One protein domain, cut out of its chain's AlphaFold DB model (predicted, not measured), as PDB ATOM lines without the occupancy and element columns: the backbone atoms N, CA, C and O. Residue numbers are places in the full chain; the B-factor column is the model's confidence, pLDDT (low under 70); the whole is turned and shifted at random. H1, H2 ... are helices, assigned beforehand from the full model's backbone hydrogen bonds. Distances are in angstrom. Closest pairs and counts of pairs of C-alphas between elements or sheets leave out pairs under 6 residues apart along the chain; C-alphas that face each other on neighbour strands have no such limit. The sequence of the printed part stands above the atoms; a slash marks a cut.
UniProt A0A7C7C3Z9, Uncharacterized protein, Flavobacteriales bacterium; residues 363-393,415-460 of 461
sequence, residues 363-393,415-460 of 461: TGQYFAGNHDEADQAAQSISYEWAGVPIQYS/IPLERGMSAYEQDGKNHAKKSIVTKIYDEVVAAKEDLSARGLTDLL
ATOM      1  N   THR A 363     208.843 165.731 249.174       91.62
ATOM      2  CA  THR A 363     207.905 166.332 248.217       91.62
ATOM      3  C   THR A 363     208.058 167.854 248.184       91.62
ATOM      4  O   THR A 363     208.226 168.431 247.111       91.62
ATOM      5  N   GLY A 364     208.100 168.503 249.350       90.81
ATOM      6  CA  GLY A 364     208.340 169.944 249.442       90.81
ATOM      7  C   GLY A 364     209.691 170.378 248.879       90.81
ATOM      8  O   GLY A 364     209.760 171.329 248.107       90.81
ATOM      9  N   GLN A 365     210.770 169.661 249.210       88.69
ATOM     10  CA  GLN A 365     212.108 169.950 248.683       88.69
ATOM     11  C   GLN A 365     212.188 169.805 247.165       88.69
ATOM     12  O   GLN A 365     212.849 170.616 246.520       88.69
ATOM     13  N   TYR A 366     211.507 168.815 246.595       93.50
ATOM     14  CA  TYR A 366     211.409 168.656 245.149       93.50
ATOM     15  C   TYR A 366     210.742 169.866 244.487       93.50
ATOM     16  O   TYR A 366     211.277 170.397 243.510       93.50
ATOM     17  N   PHE A 367     209.619 170.336 245.040       93.69
ATOM     18  CA  PHE A 367     208.911 171.521 244.545       93.69
ATOM     19  C   PHE A 367     209.706 172.817 244.718       93.69
ATOM     20  O   PHE A 367     209.677 173.665 243.834       93.69
ATOM     21  N   ALA A 368     210.472 172.936 245.802       89.44
ATOM     22  CA  ALA A 368     211.389 174.050 246.040       89.44
ATOM     23  C   ALA A 368     212.678 173.986 245.190       89.44
ATOM     24  O   ALA A 368     213.537 174.852 245.315       89.44
ATOM     25  N   GLY A 369     212.867 172.953 244.358       90.00
ATOM     26  CA  GLY A 369     214.073 172.796 243.536       90.00
ATOM     27  C   GLY A 369     215.329 172.380 244.312       90.00
ATOM     28  O   GLY A 369     216.432 172.444 243.778       90.00
ATOM     29  N   ASN A 370     215.185 171.914 245.556       86.94
ATOM     30  CA  ASN A 370     216.303 171.451 246.384       86.94
ATOM     31  C   ASN A 370     216.808 170.051 245.983       86.94
ATOM     32  O   ASN A 370     217.909 169.662 246.373       86.94
ATOM     33  N   HIS A 371     216.015 169.288 245.224       88.88
ATOM     34  CA  HIS A 371     216.442 168.074 244.525       88.88
ATOM     35  C   HIS A 371     215.537 167.762 243.317       88.88
ATOM     36  O   HIS A 371     214.422 168.276 243.203       88.88
ATOM     37  N   ASP A 372     215.990 166.852 242.449       91.81
ATOM     38  CA  ASP A 372     215.291 166.463 241.208       91.81
ATOM     39  C   ASP A 372     214.744 165.025 241.215       91.81
ATOM     40  O   ASP A 372     214.233 164.530 240.217       91.81
ATOM     41  N   GLU A 373     214.810 164.346 242.359       89.62
ATOM     42  CA  GLU A 373     214.343 162.963 242.515       89.62
ATOM     43  C   GLU A 373     212.803 162.864 242.629       89.62
ATOM     44  O   GLU A 373     212.254 162.722 243.726       89.62
ATOM     45  N   ALA A 374     212.102 162.925 241.490       89.56
ATOM     46  CA  ALA A 374     210.636 162.858 241.408       89.56
ATOM     47  C   ALA A 374     210.050 161.574 242.025       89.56
ATOM     48  O   ALA A 374     209.046 161.634 242.732       89.56
ATOM     49  N   ASP A 375     210.714 160.426 241.846       86.38
ATOM     50  CA  ASP A 375     210.298 159.144 242.439       86.38
ATOM     51  C   ASP A 375     210.210 159.226 243.964       86.38
ATOM     52  O   ASP A 375     209.244 158.781 244.584       86.38
ATOM     53  N   GLN A 376     211.218 159.843 244.583       86.56
ATOM     54  CA  GLN A 376     211.280 159.996 246.032       86.56
ATOM     55  C   GLN A 376     210.230 160.978 246.544       86.56
ATOM     56  O   GLN A 376     209.661 160.745 247.612       86.56
ATOM     57  N   ALA A 377     209.964 162.040 245.782       90.19
ATOM     58  CA  ALA A 377     208.922 163.017 246.077       90.19
ATOM     59  C   ALA A 377     207.516 162.407 245.971       90.19
ATOM     60  O   ALA A 377     206.683 162.625 246.851       90.19
ATOM     61  N   ALA A 378     207.251 161.606 244.939       89.81
ATOM     62  CA  ALA A 378     205.991 160.884 244.779       89.81
ATOM     63  C   ALA A 378     205.815 159.816 245.869       89.81
ATOM     64  O   ALA A 378     204.733 159.664 246.437       89.81
ATOM     65  N   GLN A 379     206.888 159.106 246.226       87.12
ATOM     66  CA  GLN A 379     206.841 158.098 247.279       87.12
ATOM     67  C   GLN A 379     206.571 158.711 248.658       87.12
ATOM     68  O   GLN A 379     205.835 158.107 249.436       87.12
ATOM     69  N   SER A 380     207.090 159.903 248.980       88.31
ATOM     70  CA  SER A 380     206.807 160.506 250.289       88.31
ATOM     71  C   SER A 380     205.333 160.847 250.504       88.31
ATOM     72  O   SER A 380     204.849 160.691 251.618       88.31
ATOM     73  N   ILE A 381     204.584 161.181 249.449       91.00
ATOM     74  CA  ILE A 381     203.127 161.401 249.524       91.00
ATOM     75  C   ILE A 381     202.420 160.166 250.112       91.00
ATOM     76  O   ILE A 381     201.583 160.287 251.005       91.00
ATOM     77  N   SER A 382     202.824 158.963 249.698       87.25
ATOM     78  CA  SER A 382     202.234 157.706 250.191       87.25
ATOM     79  C   SER A 382     202.487 157.408 251.676       87.25
ATOM     80  O   SER A 382     201.866 156.501 252.226       87.25
ATOM     81  N   TYR A 383     203.380 158.144 252.350       83.81
ATOM     82  CA  TYR A 383     203.577 158.005 253.799       83.81
ATOM     83  C   TYR A 383     202.551 158.774 254.630       83.81
ATOM     84  O   TYR A 383     202.361 158.438 255.799       83.81
ATOM     85  N   GLU A 384     201.898 159.781 254.048       88.06
ATOM     86  CA  GLU A 384     200.866 160.565 254.730       88.06
ATOM     87  C   GLU A 384     199.462 160.047 254.438       88.06
ATOM     88  O   GLU A 384     198.647 159.915 255.349       88.06
ATOM     89  N   TRP A 385     199.201 159.736 253.170       91.69
ATOM     90  CA  TRP A 385     197.881 159.386 252.663       91.69
ATOM     91  C   TRP A 385     197.814 157.890 252.364       91.69
ATOM     92  O   TRP A 385     198.419 157.396 251.414       91.69
ATOM     93  N   ALA A 386     197.091 157.151 253.207       86.81
ATOM     94  CA  ALA A 386     196.951 155.698 253.118       86.81
ATOM     95  C   ALA A 386     196.195 155.216 251.867       86.81
ATOM     96  O   ALA A 386     196.378 154.065 251.453       86.81
ATOM     97  N   GLY A 387     195.357 156.068 251.278       87.44
ATOM     98  CA  GLY A 387     194.704 155.877 249.987       87.44
ATOM     99  C   GLY A 387     195.687 155.908 248.817       87.44
ATOM    100  O   GLY A 387     195.433 155.268 247.794       87.44
ATOM    101  N   VAL A 388     196.847 156.552 248.988       88.44
ATOM    102  CA  VAL A 388     197.929 156.572 248.001       88.44
ATOM    103  C   VAL A 388     198.840 155.356 248.221       88.44
ATOM    104  O   VAL A 388     199.583 155.290 249.201       88.44
ATOM    105  N   PRO A 389     198.813 154.347 247.334       80.94
ATOM    106  CA  PRO A 389     199.578 153.122 247.538       80.94
ATOM    107  C   PRO A 389     201.094 153.366 247.458       80.94
ATOM    108  O   PRO A 389     201.595 153.959 246.505       80.94
ATOM    109  N   ILE A 390     201.837 152.825 248.431       68.94
ATOM    110  CA  ILE A 390     203.308 152.844 248.437       68.94
ATOM    111  C   ILE A 390     203.847 152.060 247.228       68.94
ATOM    112  O   ILE A 390     203.428 150.930 246.952       68.94
ATOM    113  N   GLN A 391     204.829 152.635 246.534       57.94
ATOM    114  CA  GLN A 391     205.645 151.928 245.547       57.94
ATOM    115  C   GLN A 391     206.571 150.929 246.263       57.94
ATOM    116  O   GLN A 391     207.617 151.305 246.788       57.94
ATOM    117  N   TYR A 392     206.199 149.648 246.327       55.09
ATOM    118  CA  TYR A 392     207.144 148.586 246.679       55.09
ATOM    119  C   TYR A 392     207.747 147.999 245.405       55.09
ATOM    120  O   TYR A 392     207.018 147.529 244.539       55.09
ATOM    121  N   SER A 393     209.073 147.886 245.361       41.84
ATOM    122  CA  SER A 393     209.722 146.776 244.671       41.84
ATOM    123  C   SER A 393     210.429 145.901 245.710       41.84
ATOM    124  O   SER A 393     211.337 146.339 246.410       41.84
ATOM    125  N   ILE A 415     212.754 153.835 245.371       54.91
ATOM    126  CA  ILE A 415     212.754 152.802 244.348       54.91
ATOM    127  C   ILE A 415     212.408 153.495 243.027       54.91
ATOM    128  O   ILE A 415     211.426 154.231 243.015       54.91
ATOM    129  N   PRO A 416     213.167 153.267 241.937       61.19
ATOM    130  CA  PRO A 416     212.799 153.791 240.626       61.19
ATOM    131  C   PRO A 416     211.378 153.367 240.249       61.19
ATOM    132  O   PRO A 416     211.019 152.195 240.454       61.19
ATOM    133  N   LEU A 417     210.588 154.288 239.693       61.66
ATOM    134  CA  LEU A 417     209.191 154.049 239.319       61.66
ATOM    135  C   LEU A 417     209.030 152.757 238.509       61.66
ATOM    136  O   LEU A 417     208.136 151.959 238.796       61.66
ATOM    137  N   GLU A 418     209.922 152.490 237.554       67.50
ATOM    138  CA  GLU A 418     209.869 151.306 236.688       67.50
ATOM    139  C   GLU A 418     209.895 150.009 237.501       67.50
ATOM    140  O   GLU A 418     209.159 149.062 237.216       67.50
ATOM    141  N   ARG A 419     210.695 149.980 238.570       61.22
ATOM    142  CA  ARG A 419     210.849 148.805 239.430       61.22
ATOM    143  C   ARG A 419     209.623 148.596 240.319       61.22
ATOM    144  O   ARG A 419     209.225 147.453 240.552       61.22
ATOM    145  N   GLY A 420     208.995 149.680 240.783       59.31
ATOM    146  CA  GLY A 420     207.692 149.625 241.451       59.31
ATOM    147  C   GLY A 420     206.582 149.143 240.509       59.31
ATOM    148  O   GLY A 420     205.746 148.321 240.886       59.31
ATOM    149  N   MET A 421     206.610 149.586 239.252       61.97
ATOM    150  CA  MET A 421     205.624 149.234 238.226       61.97
ATOM    151  C   MET A 421     205.687 147.756 237.826       61.97
ATOM    152  O   MET A 421     204.636 147.116 237.721       61.97
ATOM    153  N   SER A 422     206.886 147.179 237.693       63.31
ATOM    154  CA  SER A 422     207.055 145.744 237.416       63.31
ATOM    155  C   SER A 422     206.478 144.851 238.523       63.31
ATOM    156  O   SER A 422     205.963 143.769 238.236       63.31
ATOM    157  N   ALA A 423     206.498 145.297 239.785       60.19
ATOM    158  CA  ALA A 423     205.897 144.549 240.890       60.19
ATOM    159  C   ALA A 423     204.359 144.496 240.794       60.19
ATOM    160  O   ALA A 423     203.758 143.464 241.093       60.19
ATOM    161  N   TYR A 424     203.718 145.573 240.324       61.28
ATOM    162  CA  TYR A 424     202.267 145.603 240.101       61.28
ATOM    163  C   TYR A 424     201.823 144.744 238.910       61.28
ATOM    164  O   TYR A 424     200.732 144.172 238.945       61.28
ATOM    165  N   GLU A 425     202.652 144.635 237.871       64.25
ATOM    166  CA  GLU A 425     202.380 143.791 236.701       64.25
ATOM    167  C   GLU A 425     202.397 142.298 237.042       64.25
ATOM    168  O   GLU A 425     201.557 141.549 236.545       64.25
ATOM    169  N   GLN A 426     203.290 141.873 237.939       63.00
ATOM    170  CA  GLN A 426     203.386 140.475 238.371       63.00
ATOM    171  C   GLN A 426     202.192 140.010 239.219       63.00
ATOM    172  O   GLN A 426     201.900 138.816 239.251       63.00
ATOM    173  N   ASP A 427     201.492 140.923 239.898       58.91
ATOM    174  CA  ASP A 427     200.400 140.573 240.817       58.91
ATOM    175  C   ASP A 427     199.033 140.430 240.115       58.91
ATOM    176  O   ASP A 427     198.088 139.907 240.704       58.91
ATOM    177  N   GLY A 428     198.887 140.880 238.858       54.38
ATOM    178  CA  GLY A 428     197.703 140.681 237.991       54.38
ATOM    179  C   GLY A 428     196.345 141.204 238.510       54.38
ATOM    180  O   GLY A 428     195.372 141.250 237.764       54.38
ATOM    181  N   LYS A 429     196.255 141.615 239.781       56.00
ATOM    182  CA  LYS A 429     195.029 141.979 240.513       56.00
ATOM    183  C   LYS A 429     195.007 143.435 240.987       56.00
ATOM    184  O   LYS A 429     194.047 143.844 241.632       56.00
ATOM    185  N   ASN A 430     196.034 144.228 240.674       66.56
ATOM    186  CA  ASN A 430     196.223 145.579 241.222       66.56
ATOM    187  C   ASN A 430     196.306 146.697 240.156       66.56
ATOM    188  O   ASN A 430     196.916 147.737 240.399       66.56
ATOM    189  N   HIS A 431     195.652 146.536 238.996       68.50
ATOM    190  CA  HIS A 431     195.636 147.553 237.926       68.50
ATOM    191  C   HIS A 431     195.194 148.950 238.399       68.50
ATOM    192  O   HIS A 431     195.818 149.943 238.030       68.50
ATOM    193  N   ALA A 432     194.177 149.036 239.265       71.94
ATOM    194  CA  ALA A 432     193.709 150.315 239.806       71.94
ATOM    195  C   ALA A 432     194.782 151.022 240.657       71.94
ATOM    196  O   ALA A 432     194.978 152.226 240.534       71.94
ATOM    197  N   LYS A 433     195.540 150.268 241.468       75.38
ATOM    198  CA  LYS A 433     196.625 150.828 242.288       75.38
ATOM    199  C   LYS A 433     197.791 151.302 241.435       75.38
ATOM    200  O   LYS A 433     198.294 152.391 241.672       75.38
ATOM    201  N   LYS A 434     198.160 150.521 240.413       75.50
ATOM    202  CA  LYS A 434     199.181 150.907 239.428       75.50
ATOM    203  C   LYS A 434     198.840 152.257 238.793       75.50
ATOM    204  O   LYS A 434     199.688 153.138 238.745       75.50
ATOM    205  N   SER A 435     197.580 152.439 238.391       83.50
ATOM    206  CA  SER A 435     197.119 153.694 237.794       83.50
ATOM    207  C   SER A 435     197.244 154.889 238.741       83.50
ATOM    208  O   SER A 435     197.623 155.958 238.279       83.50
ATOM    209  N   ILE A 436     196.950 154.731 240.037       85.38
ATOM    210  CA  ILE A 436     197.078 155.825 241.016       85.38
ATOM    211  C   ILE A 436     198.549 156.192 241.226       85.38
ATOM    212  O   ILE A 436     198.882 157.371 241.230       85.38
ATOM    213  N   VAL A 437     199.437 155.200 241.350       84.81
ATOM    214  CA  VAL A 437     200.881 155.434 241.516       84.81
ATOM    215  C   VAL A 437     201.453 156.251 240.360       84.81
ATOM    216  O   VAL A 437     202.133 157.246 240.597       84.81
ATOM    217  N   THR A 438     201.185 155.832 239.120       86.38
ATOM    218  CA  THR A 438     201.660 156.546 237.926       86.38
ATOM    219  C   THR A 438     201.073 157.948 237.871       86.38
ATOM    220  O   THR A 438     201.806 158.904 237.665       86.38
ATOM    221  N   LYS A 439     199.774 158.082 238.165       92.06
ATOM    222  CA  LYS A 439     199.094 159.376 238.170       92.06
ATOM    223  C   LYS A 439     199.700 160.350 239.184       92.06
ATOM    224  O   LYS A 439     199.941 161.494 238.831       92.06
ATOM    225  N   ILE A 440     200.004 159.895 240.404       92.06
ATOM    226  CA  ILE A 440     200.677 160.719 241.420       92.06
ATOM    227  C   ILE A 440     202.068 161.147 240.950       92.06
ATOM    228  O   ILE A 440     202.423 162.308 241.117       92.06
ATOM    229  N   TYR A 441     202.851 160.241 240.359       92.62
ATOM    230  CA  TYR A 441     204.169 160.589 239.828       92.62
ATOM    231  C   TYR A 441     204.072 161.673 238.746       92.62
ATOM    232  O   TYR A 441     204.715 162.718 238.864       92.62
ATOM    233  N   ASP A 442     203.219 161.459 237.744       93.12
ATOM    234  CA  ASP A 442     203.026 162.396 236.636       93.12
ATOM    235  C   ASP A 442     202.538 163.762 237.142       93.12
ATOM    236  O   ASP A 442     203.007 164.807 236.694       93.12
ATOM    237  N   GLU A 443     201.626 163.773 238.117       95.69
ATOM    238  CA  GLU A 443     201.088 165.003 238.704       95.69
ATOM    239  C   GLU A 443     202.093 165.725 239.613       95.69
ATOM    240  O   GLU A 443     202.070 166.954 239.666       95.69
ATOM    241  N   VAL A 444     203.011 165.012 240.274       94.50
ATOM    242  CA  VAL A 444     204.143 165.621 240.997       94.50
ATOM    243  C   VAL A 444     205.103 166.300 240.021       94.50
ATOM    244  O   VAL A 444     205.514 167.436 240.259       94.50
ATOM    245  N   VAL A 445     205.447 165.647 238.908       95.12
ATOM    246  CA  VAL A 445     206.302 166.252 237.873       95.12
ATOM    247  C   VAL A 445     205.620 167.482 237.274       95.12
ATOM    248  O   VAL A 445     206.207 168.564 237.282       95.12
ATOM    249  N   ALA A 446     204.357 167.351 236.864       95.94
ATOM    250  CA  ALA A 446     203.588 168.445 236.277       95.94
ATOM    251  C   ALA A 446     203.416 169.636 237.238       95.94
ATOM    252  O   ALA A 446     203.505 170.783 236.809       95.94
ATOM    253  N   ALA A 447     203.209 169.389 238.536       95.44
ATOM    254  CA  ALA A 447     203.108 170.460 239.528       95.44
ATOM    255  C   ALA A 447     204.430 171.231 239.686       95.44
ATOM    256  O   ALA A 447     204.406 172.455 239.807       95.44
ATOM    257  N   LYS A 448     205.591 170.554 239.634       95.12
ATOM    258  CA  LYS A 448     206.903 171.233 239.647       95.12
ATOM    259  C   LYS A 448     207.110 172.088 238.397       95.12
ATOM    260  O   LYS A 448     207.600 173.212 238.502       95.12
ATOM    261  N   GLU A 449     206.725 171.581 237.230       94.69
ATOM    262  CA  GLU A 449     206.802 172.335 235.974       94.69
ATOM    263  C   GLU A 449     205.901 173.580 236.002       94.69
ATOM    264  O   GLU A 449     206.358 174.661 235.634       94.69
ATOM    265  N   ASP A 450     204.665 173.464 236.504       93.94
ATOM    266  CA  ASP A 450     203.734 174.598 236.624       93.94
ATOM    267  C   ASP A 450     204.230 175.642 237.642       93.94
ATOM    268  O   ASP A 450     204.221 176.840 237.353       93.94
ATOM    269  N   LEU A 451     204.763 175.214 238.795       92.75
ATOM    270  CA  LEU A 451     205.420 176.115 239.755       92.75
ATOM    271  C   LEU A 451     206.549 176.915 239.100       92.75
ATOM    272  O   LEU A 451     206.615 178.139 239.254       92.75
ATOM    273  N   SER A 452     207.417 176.233 238.350       92.12
ATOM    274  CA  SER A 452     208.532 176.872 237.656       92.12
ATOM    275  C   SER A 452     208.047 177.822 236.564       92.12
ATOM    276  O   SER A 452     208.584 178.923 236.441       92.12
ATOM    277  N   ALA A 453     207.032 177.436 235.788       93.69
ATOM    278  CA  ALA A 453     206.465 178.263 234.724       93.69
ATOM    279  C   ALA A 453     205.814 179.546 235.264       93.69
ATOM    280  O   ALA A 453     205.845 180.583 234.599       93.69
ATOM    281  N   ARG A 454     205.262 179.495 236.481       92.88
ATOM    282  CA  ARG A 454     204.648 180.642 237.166       92.88
ATOM    283  C   ARG A 454     205.628 181.472 237.997       92.88
ATOM    284  O   ARG A 454     205.214 182.469 238.581       92.88
ATOM    285  N   GLY A 455     206.902 181.080 238.072       90.50
ATOM    286  CA  GLY A 455     207.897 181.757 238.912       90.50
ATOM    287  C   GLY A 455     207.608 181.635 240.412       90.50
ATOM    288  O   GLY A 455     207.956 182.526 241.181       90.50
ATOM    289  N   LEU A 456     206.942 180.554 240.830       88.56
ATOM    290  CA  LEU A 456     206.564 180.301 242.225       88.56
ATOM    291  C   LEU A 456     207.561 179.401 242.966       88.56
ATOM    292  O   LEU A 456     207.415 179.202 244.168       88.56
ATOM    293  N   THR A 457     208.584 178.872 242.291       86.06
ATOM    294  CA  THR A 457     209.627 178.049 242.926       86.06
ATOM    295  C   THR A 457     210.331 178.802 244.058       86.06
ATOM    296  O   THR A 457     210.509 178.249 245.141       86.06
ATOM    297  N   ASP A 458     210.636 180.086 243.849       81.50
ATOM    298  CA  ASP A 458     211.314 180.940 244.835       81.50
ATOM    299  C   ASP A 458     210.449 181.245 246.066       81.50
ATOM    300  O   ASP A 458     210.973 181.611 247.113       81.50
ATOM    301  N   LEU A 459     209.122 181.095 245.964       81.06
ATOM    302  CA  LEU A 459     208.230 181.212 247.120       81.06
ATOM    303  C   LEU A 459     208.392 180.018 248.073       81.06
ATOM    304  O   LEU A 459     208.126 180.153 249.263       81.06
ATOM    305  N   LEU A 460     208.788 178.854 247.547       80.38
ATOM    306  CA  LEU A 460     208.917 177.605 248.302       80.38
ATOM    307  C   LEU A 460     210.345 177.334 248.808       80.38
ATOM    308  O   LEU A 460     210.503 176.520 249.722       80.38
TER     309      LEU A 460
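AT A GLANCE: This is residues 363 to 393 and 415 to 460 of the 461 residues of an uncharacterized protein of Flavobacteriales bacterium (UniProt A0A7C7C3Z9). One long helix, H4, runs nearly the length of a narrow model, and the other four helices stand in a row along one side of it: H3 at the end where H4 begins, H2 crossing it steeply near the middle, then the short H1, and the short H5 past the end of H4. H3 and H4 make a loose helical hairpin, with the turn at residues 426 to 431 sticking out at one end. The printed part has 77 residues with five named helices, in the order H1, H2, H3, H4, H5, and no named strand; its class is all helix. It is only just compact, close to loose, with a radius of gyration of the C-alphas of 13.4 A, and spans 43 by 21 by 17 A, only just a rod.

HOW THE PARTS SIT: H1, residues 363 to 367, touches H2, residues 374 to 384; their closest C-alphas, those of Thr 363 and Ala 377, are 4.1 A apart. H2 is close to but not clearly touching H3, residues 417 to 427: their closest C-alphas, of Asp 375 and Leu 417, are 6.1 A apart. H3 forms a helical hairpin with H4, residues 431 to 453, at a shallow tilt of 16 degrees, opposite ways. H3 touches residues 431 to 434 of H4 alone, closest at the C-alphas of Tyr 424 and Lys 434, 6.2 A. H2 touches residues 440 to 445 of H4 alone, at a steep tilt of 64 degrees, opposite ways; the closest C-alphas are those of Ala 378 and Tyr 441, 5.3 A. H1 touches residues 447 to 451 of H4 alone, closest at the C-alphas of Phe 367 and Lys 448, 5.3 A. H5, residues 457 to 460, only just touches H1, with 3 pairs of C-alphas within 8 A. H1 and H3 are apart. Each O i to N i+4 pair is within hydrogen-bond range in H1 and H4, against 5 of 7 in H3 and 3 of 7 in H2, where 7 of 8 O i to N i+3 pairs are within range; H5 is too short for an O i to N i+4 pair.

IN THESE COORDINATES: H1 begins at C-alpha 363, (207.905, 166.332, 248.217). H2 measures 16.7 A from first to last C-alpha, and H3 16.2 A. H4 measures 32.7 A, from C-alpha 431 at (195.636, 147.553, 237.926) to C-alpha 453 at (206.465, 178.263, 234.724). H5 ends at C-alpha 460, (208.917, 177.605, 248.302).

THE WHOLE: The C-alphas farthest apart, of Gly 428 and Asp 458, are 43.0 A apart. Residues 394 to 414 are not printed, and C-alphas 393 and 415 are 6.8 A apart across this cut, in the link from H2 to H3. The links H3 to H4 and H4 to H5 are tight. Mean pLDDT of the printed part is 81.0; residues 390 to 393 and 415 to 431 are under 70.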